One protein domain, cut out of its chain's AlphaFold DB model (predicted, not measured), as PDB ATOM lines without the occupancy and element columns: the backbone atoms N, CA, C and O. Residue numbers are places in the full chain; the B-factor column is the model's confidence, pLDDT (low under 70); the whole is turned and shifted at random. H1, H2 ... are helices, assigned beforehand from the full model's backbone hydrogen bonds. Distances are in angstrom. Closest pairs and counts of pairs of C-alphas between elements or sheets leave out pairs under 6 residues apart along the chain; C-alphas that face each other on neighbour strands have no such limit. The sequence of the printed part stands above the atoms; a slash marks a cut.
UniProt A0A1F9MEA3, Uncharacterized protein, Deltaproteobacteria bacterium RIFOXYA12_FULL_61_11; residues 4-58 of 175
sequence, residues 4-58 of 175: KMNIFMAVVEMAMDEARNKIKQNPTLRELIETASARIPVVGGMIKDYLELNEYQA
ATOM      1  N   LYS A   4     205.635 192.090 232.490       81.44
ATOM      2  CA  LYS A   4     204.488 191.388 231.890       81.44
ATOM      3  C   LYS A   4     203.397 192.332 231.369       81.44
ATOM      4  O   LYS A   4     202.753 191.997 230.386       81.44
ATOM      5  N   MET A   5     203.196 193.492 232.000       88.19
ATOM      6  CA  MET A   5     202.252 194.500 231.510       88.19
ATOM      7  C   MET A   5     202.775 195.198 230.257       88.19
ATOM      8  O   MET A   5     202.002 195.382 229.331       88.19
ATOM      9  N   ASN A   6     204.069 195.523 230.192       91.69
ATOM     10  CA  ASN A   6     204.628 196.203 229.018       91.69
ATOM     11  C   ASN A   6     204.500 195.341 227.752       91.69
ATOM     12  O   ASN A   6     204.092 195.840 226.712       91.69
ATOM     13  N   ILE A   7     204.764 194.033 227.860       93.75
ATOM     14  CA  ILE A   7     204.580 193.094 226.741       93.75
ATOM     15  C   ILE A   7     203.100 192.999 226.347       93.75
ATOM     16  O   ILE A   7     202.781 192.981 225.166       93.75
ATOM     17  N   PHE A   8     202.191 192.957 227.326       92.75
ATOM     18  CA  PHE A   8     200.758 192.911 227.047       92.75
ATOM     19  C   PHE A   8     200.273 194.166 226.309       92.75
ATOM     20  O   PHE A   8     199.572 194.032 225.311       92.75
ATOM     21  N   MET A   9     200.681 195.361 226.749       92.12
ATOM     22  CA  MET A   9     200.292 196.615 226.091       92.12
ATOM     23  C   MET A   9     200.835 196.692 224.660       92.12
ATOM     24  O   MET A   9     200.070 197.027 223.765       92.12
ATOM     25  N   ALA A  10     202.081 196.264 224.419       92.56
ATOM     26  CA  ALA A  10     202.654 196.221 223.069       92.56
ATOM     27  C   ALA A  10     201.874 195.287 222.120       92.56
ATOM     28  O   ALA A  10     201.646 195.619 220.962       92.56
ATOM     29  N   VAL A  11     201.414 194.128 222.607       93.69
ATOM     30  CA  VAL A  11     200.589 193.206 221.801       93.69
ATOM     31  C   VAL A  11     199.212 193.803 221.499       93.69
ATOM     32  O   VAL A  11     198.707 193.646 220.389       93.69
ATOM     33  N   VAL A  12     198.603 194.487 222.470       92.25
ATOM     34  CA  VAL A  12     197.321 195.181 222.269       92.25
ATOM     35  C   VAL A  12     197.474 196.304 221.243       92.25
ATOM     36  O   VAL A  12     196.643 196.414 220.347       92.25
ATOM     37  N   GLU A  13     198.544 197.090 221.332       92.19
ATOM     38  CA  GLU A  13     198.844 198.185 220.406       92.19
ATOM     39  C   GLU A  13     199.020 197.677 218.967       92.19
ATOM     40  O   GLU A  13     198.315 198.135 218.067       92.19
ATOM     41  N   MET A  14     199.821 196.622 218.767       92.00
ATOM     42  CA  MET A  14     199.980 195.980 217.454       92.00
ATOM     43  C   MET A  14     198.651 195.470 216.872       92.00
ATOM     44  O   MET A  14     198.395 195.627 215.677       92.00
ATOM     45  N   ALA A  15     197.787 194.872 217.699       91.38
ATOM     46  CA  ALA A  15     196.489 194.368 217.248       91.38
ATOM     47  C   ALA A  15     195.528 195.502 216.846       91.38
ATOM     48  O   ALA A  15     194.783 195.376 215.869       91.38
ATOM     49  N   MET A  16     195.552 196.617 217.578       89.19
ATOM     50  CA  MET A  16     194.733 197.793 217.274       89.19
ATOM     51  C   MET A  16     195.200 198.490 215.992       89.19
ATOM     52  O   MET A  16     194.362 198.921 215.196       89.19
ATOM     53  N   ASP A  17     196.505 198.543 215.734       91.88
ATOM     54  CA  ASP A  17     197.042 199.108 214.493       91.88
ATOM     55  C   ASP A  17     196.741 198.243 213.269       91.88
ATOM     56  O   ASP A  17     196.375 198.769 212.212       91.88
ATOM     57  N   GLU A  18     196.794 196.918 213.407       94.00
ATOM     58  CA  GLU A  18     196.351 196.018 212.342       94.00
ATOM     59  C   GLU A  18     194.859 196.232 212.022       94.00
ATOM     60  O   GLU A  18     194.474 196.301 210.850       94.00
ATOM     61  N   ALA A  19     194.017 196.410 213.046       89.00
ATOM     62  CA  ALA A  19     192.602 196.724 212.861       89.00
ATOM     63  C   ALA A  19     192.395 198.084 212.169       89.00
ATOM     64  O   ALA A  19     191.622 198.167 211.211       89.00
ATOM     65  N   ARG A  20     193.123 199.132 212.580       87.00
ATOM     66  CA  ARG A  20     193.090 200.455 211.926       87.00
ATOM     67  C   ARG A  20     193.491 200.364 210.456       87.00
ATOM     68  O   ARG A  20     192.820 200.951 209.607       87.00
ATOM     69  N   ASN A  21     194.539 199.607 210.138       92.69
ATOM     70  CA  ASN A  21     194.979 199.412 208.757       92.69
ATOM     71  C   ASN A  21     193.932 198.670 207.919       92.69
ATOM     72  O   ASN A  21     193.664 199.080 206.789       92.69
ATOM     73  N   LYS A  22     193.269 197.648 208.474       88.88
ATOM     74  CA  LYS A  22     192.165 196.950 207.790       88.88
ATOM     75  C   LYS A  22     190.960 197.856 207.538       88.88
ATOM     76  O   LYS A  22     190.363 197.779 206.467       88.88
ATOM     77  N   ILE A  23     190.629 198.744 208.479       87.25
ATOM     78  CA  ILE A  23     189.562 199.743 208.298       87.25
ATOM     79  C   ILE A  23     189.949 200.748 207.203       87.25
ATOM     80  O   ILE A  23     189.131 201.046 206.337       87.25
ATOM     81  N   LYS A  24     191.202 201.227 207.184       86.06
ATOM     82  CA  LYS A  24     191.698 202.143 206.138       86.06
ATOM     83  C   LYS A  24     191.650 201.523 204.739       86.06
ATOM     84  O   LYS A  24     191.339 202.224 203.782       86.06
ATOM     85  N   GLN A  25     191.947 200.231 204.616       94.12
ATOM     86  CA  GLN A  25     191.954 199.525 203.330       94.12
ATOM     87  C   GLN A  25     190.553 199.201 202.795       94.12
ATOM     88  O   GLN A  25     190.426 198.852 201.622       94.12
ATOM     89  N   ASN A  26     189.503 199.298 203.618       93.56
ATOM     90  CA  ASN A  26     188.161 198.892 203.226       93.56
ATOM     91  C   ASN A  26     187.155 200.057 203.346       93.56
ATOM     92  O   ASN A  26     186.632 200.314 204.433       93.56
ATOM     93  N   PRO A  27     186.836 200.754 202.237       90.25
ATOM     94  CA  PRO A  27     185.956 201.924 202.265       90.25
ATOM     95  C   PRO A  27     184.526 201.580 202.707       90.25
ATOM     96  O   PRO A  27     183.885 202.391 203.368       90.25
ATOM     97  N   THR A  28     184.053 200.358 202.434       92.44
ATOM     98  CA  THR A  28     182.710 199.910 202.852       92.44
ATOM     99  C   THR A  28     182.588 199.791 204.372       92.44
ATOM    100  O   THR A  28     181.558 200.130 204.950       92.44
ATOM    101  N   LEU A  29     183.666 199.372 205.045       87.75
ATOM    102  CA  LEU A  29     183.728 199.322 206.506       87.75
ATOM    103  C   LEU A  29     183.693 200.725 207.110       87.75
ATOM    104  O   LEU A  29     183.029 200.933 208.122       87.75
ATOM    105  N   ARG A  30     184.373 201.690 206.481       85.38
ATOM    106  CA  ARG A  30     184.356 203.090 206.917       85.38
ATOM    107  C   ARG A  30     182.946 203.680 206.852       85.38
ATOM    108  O   ARG A  30     182.491 204.237 207.845       85.38
ATOM    109  N   GLU A  31     182.250 203.490 205.735       89.50
ATOM    110  CA  GLU A  31     180.877 203.979 205.545       89.50
ATOM    111  C   GLU A  31     179.896 203.339 206.543       89.50
ATOM    112  O   GLU A  31     179.029 204.012 207.106       89.50
ATOM    113  N   LEU A  32     180.077 202.050 206.847       90.06
ATOM    114  CA  LEU A  32     179.266 201.343 207.837       90.06
ATOM    115  C   LEU A  32     179.510 201.853 209.266       90.06
ATOM    116  O   LEU A  32     178.553 202.002 210.027       90.06
ATOM    117  N   ILE A  33     180.761 202.152 209.628       86.06
ATOM    118  CA  ILE A  33     181.109 202.735 210.935       86.06
ATOM    119  C   ILE A  33     180.517 204.142 211.073       86.06
ATOM    120  O   ILE A  33     179.941 204.458 212.113       86.06
ATOM    121  N   GLU A  34     180.612 204.964 210.030       85.38
ATOM    122  CA  GLU A  34     180.062 206.324 210.003       85.38
ATOM    123  C   GLU A  34     178.525 206.322 210.075       85.38
ATOM    124  O   GLU A  34     177.916 207.074 210.836       85.38
ATOM    125  N   THR A  35     177.881 205.382 209.382       90.56
ATOM    126  CA  THR A  35     176.427 205.179 209.468       90.56
ATOM    127  C   THR A  35     176.003 204.682 210.855       90.56
ATOM    128  O   THR A  35     174.975 205.103 211.393       90.56
ATOM    129  N   ALA A  36     176.780 203.779 211.459       82.38
ATOM    130  CA  ALA A  36     176.495 203.246 212.788       82.38
ATOM    131  C   ALA A  36     176.668 204.309 213.886       82.38
ATOM    132  O   ALA A  36     175.841 204.375 214.799       82.38
ATOM    133  N   SER A  37     177.692 205.164 213.789       78.44
ATOM    134  CA  SER A  37     177.935 206.240 214.759       78.44
ATOM    135  C   SER A  37     176.859 207.328 214.696       78.44
ATOM    136  O   SER A  37     176.418 207.799 215.744       78.44
ATOM    137  N   ALA A  38     176.340 207.639 213.503       79.12
ATOM    138  CA  ALA A  38     175.198 208.541 213.336       79.12
ATOM    139  C   ALA A  38     173.906 208.002 213.981       79.12
ATOM    140  O   ALA A  38     173.038 208.774 214.389       79.12
ATOM    141  N   ARG A  39     173.768 206.673 214.094       83.25
ATOM    142  CA  ARG A  39     172.557 206.016 214.615       83.25
ATOM    143  C   ARG A  39     172.597 205.752 216.122       83.25
ATOM    144  O   ARG A  39     171.542 205.554 216.723       83.25
ATOM    145  N   ILE A  40     173.785 205.746 216.735       77.75
ATOM    146  CA  ILE A  40     173.982 205.468 218.165       77.75
ATOM    147  C   ILE A  40     174.845 206.584 218.787       77.75
ATOM    148  O   ILE A  40     176.056 206.412 218.960       77.75
ATOM    149  N   PRO A  41     174.243 207.726 219.169       62.81
ATOM    150  CA  PRO A  41     174.985 208.916 219.602       62.81
ATOM    151  C   PRO A  41     175.838 208.686 220.862       62.81
ATOM    152  O   PRO A  41     176.887 209.303 221.020       62.81
ATOM    153  N   VAL A  42     175.444 207.742 221.724       65.25
ATOM    154  CA  VAL A  42     176.191 207.389 222.946       65.25
ATOM    155  C   VAL A  42     177.540 206.728 222.627       65.25
ATOM    156  O   VAL A  42     178.514 206.935 223.344       65.25
ATOM    157  N   VAL A  43     177.621 205.960 221.535       57.09
ATOM    158  CA  VAL A  43     178.864 205.299 221.098       57.09
ATOM    159  C   VAL A  43     179.708 206.246 220.240       57.09
ATOM    160  O   VAL A  43     180.934 206.218 220.324       57.09
ATOM    161  N   GLY A  44     179.063 207.130 219.471       55.41
ATOM    162  CA  GLY A  44     179.735 208.153 218.668       55.41
ATOM    163  C   GLY A  44     180.592 209.111 219.502       55.41
ATOM    164  O   GLY A  44     181.733 209.362 219.123       55.41
ATOM    165  N   GLY A  45     180.090 209.571 220.656       61.41
ATOM    166  CA  GLY A  45     180.861 210.422 221.574       61.41
ATOM    167  C   GLY A  45     182.125 209.730 222.089       61.41
ATOM    168  O   GLY A  45     183.222 210.243 221.916       61.41
ATOM    169  N   MET A  46     181.997 208.496 222.594       60.19
ATOM    170  CA  MET A  46     183.144 207.754 223.133       60.19
ATOM    171  C   MET A  46     184.222 207.443 222.089       60.19
ATOM    172  O   MET A  46     185.401 207.465 222.423       60.19
ATOM    173  N   ILE A  47     183.847 207.136 220.842       66.31
ATOM    174  CA  ILE A  47     184.827 206.861 219.778       66.31
ATOM    175  C   ILE A  47     185.518 208.153 219.334       66.31
ATOM    176  O   ILE A  47     186.722 208.133 219.082       66.31
ATOM    177  N   LYS A  48     184.781 209.267 219.252       65.56
ATOM    178  CA  LYS A  48     185.340 210.557 218.843       65.56
ATOM    179  C   LYS A  48     186.304 211.106 219.898       65.56
ATOM    180  O   LYS A  48     187.429 211.434 219.539       65.56
ATOM    181  N   ASP A  49     185.936 211.035 221.176       68.06
ATOM    182  CA  ASP A  49     186.815 211.399 222.295       68.06
ATOM    183  C   ASP A  49     188.089 210.531 222.312       68.06
ATOM    184  O   ASP A  49     189.189 211.029 222.536       68.06
ATOM    185  N   TYR A  50     187.971 209.230 222.012       66.75
ATOM    186  CA  TYR A  50     189.127 208.326 221.925       66.75
ATOM    187  C   TYR A  50     190.049 208.611 220.733       66.75
ATOM    188  O   TYR A  50     191.250 208.355 220.829       66.75
ATOM    189  N   LEU A  51     189.514 209.077 219.601       68.44
ATOM    190  CA  LEU A  51     190.315 209.428 218.427       68.44
ATOM    191  C   LEU A  51     190.976 210.805 218.591       68.44
ATOM    192  O   LEU A  51     192.159 210.925 218.279       68.44
ATOM    193  N   GLU A  52     190.268 211.791 219.148       65.69
ATOM    194  CA  GLU A  52     190.800 213.138 219.417       65.69
ATOM    195  C   GLU A  52     191.886 213.122 220.513       65.69
ATOM    196  O   GLU A  52     192.934 213.750 220.351       65.69
ATOM    197  N   LEU A  53     191.729 212.323 221.579       61.38
ATOM    198  CA  LEU A  53     192.777 212.151 222.601       61.38
ATOM    199  C   LEU A  53     194.067 211.520 222.047       61.38
ATOM    200  O   LEU A  53     195.149 211.752 222.586       61.38
ATOM    201  N   ASN A  54     193.968 210.729 220.976       57.00
ATOM    202  CA  ASN A  54     195.119 210.049 220.384       57.00
ATOM    203  C   ASN A  54     195.882 210.940 219.389       57.00
ATOM    204  O   ASN A  54     197.059 210.697 219.133       57.00
ATOM    205  N   GLU A  55     195.236 211.972 218.846       55.38
ATOM    206  CA  GLU A  55     195.884 212.991 218.013       55.38
ATOM    207  C   GLU A  55     196.653 214.004 218.882       55.38
ATOM    208  O   GLU A  55     197.747 214.429 218.515       55.38
ATOM    209  N   TYR A  56     196.164 214.282 220.099       56.56
ATOM    210  CA  TYR A  56     196.861 215.136 221.070       56.56
ATOM    211  C   TYR A  56     198.182 214.520 221.570       56.56
ATOM    212  O   TYR A  56     199.180 215.218 221.714       56.56
ATOM    213  N   GLN A  57     198.242 213.194 221.751       54.06
ATOM    214  CA  GLN A  57     199.481 212.510 222.160       54.06
ATOM    215  C   GLN A  57     200.543 212.418 221.052       54.06
ATOM    216  O   GLN A  57     201.718 212.215 221.352       54.06
ATOM    217  N   ALA A  58     200.160 212.583 219.783       55.72
ATOM    218  CA  ALA A  58     201.121 212.654 218.684       55.72
ATOM    219  C   ALA A  58     201.808 214.030 218.596       55.72
ATOM    220  O   ALA A  58     202.910 214.118 218.057       55.72
TER     221      ALA A  58
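AT A GLANCE: This is residues 4 to 58 of the 175 residues of an uncharacterized protein of Deltaproteobacteria bacterium RIFOXYA12_FULL_61_11 (UniProt A0A1F9MEA3). Three helices joined end to end make an open hook: the long H1 is one arm, the shorter H2 forms the bend, and H3 is the other arm, with the space between H1 and H3 empty. The helices meet at two corners, and much of both arms stands free, residues 4 to 21 of H1 and 49 to 58 of H3. The printed part has 55 residues, with named helices H1, H2 and H3 in that order and no named strand, and its class is all helix. The whole is loose, with a radius of gyration of the C-alphas of 13.4 A, and elongated, spanning 39 by 23 by 20 A.

IN THESE COORDINATES: H1, the longest helix, holds residues 4 to 25 and measures 32.2 A from C-alpha 4 at (204.488, 191.388, 231.890) to C-alpha 25 at (191.954, 199.525, 203.330). H2 holds residues 27 to 39 and measures 18.7 A. H3 holds residues 41 to 58, measures 26.4 A, and ends with C-alpha 58 at (201.121, 212.654, 218.684).

HOW THE PARTS SIT: H1 and H2 only just touch, only at the corner by their link, with 3 pairs of C-alphas within 8 A; the closest C-alphas, of Ile 23 and Leu 29, are 6.1 A apart. Their lines are about perpendicular, at 77 degrees. H2 and H3 also only just touch, only at the corner by their link, with 3 pairs of C-alphas within 8 A; the closest C-alphas, of Ser 37 and Gly 44, are 4.7 A apart. They run opposite ways at a steep tilt of 57 degrees. H1 and H3 are apart. In H1 and H2 every O i to N i+4 pair is within hydrogen-bond range, in H3 10 of 14.

THE WHOLE: The two C-alphas farthest apart, of Lys 4 and Arg 39, are 39.1 A apart. The printed part has no cut, and both links, H1 to H2 and H2 to H3, are tight. The mean pLDDT of the printed part is 79.8, and residues 41 to 58 are under 70.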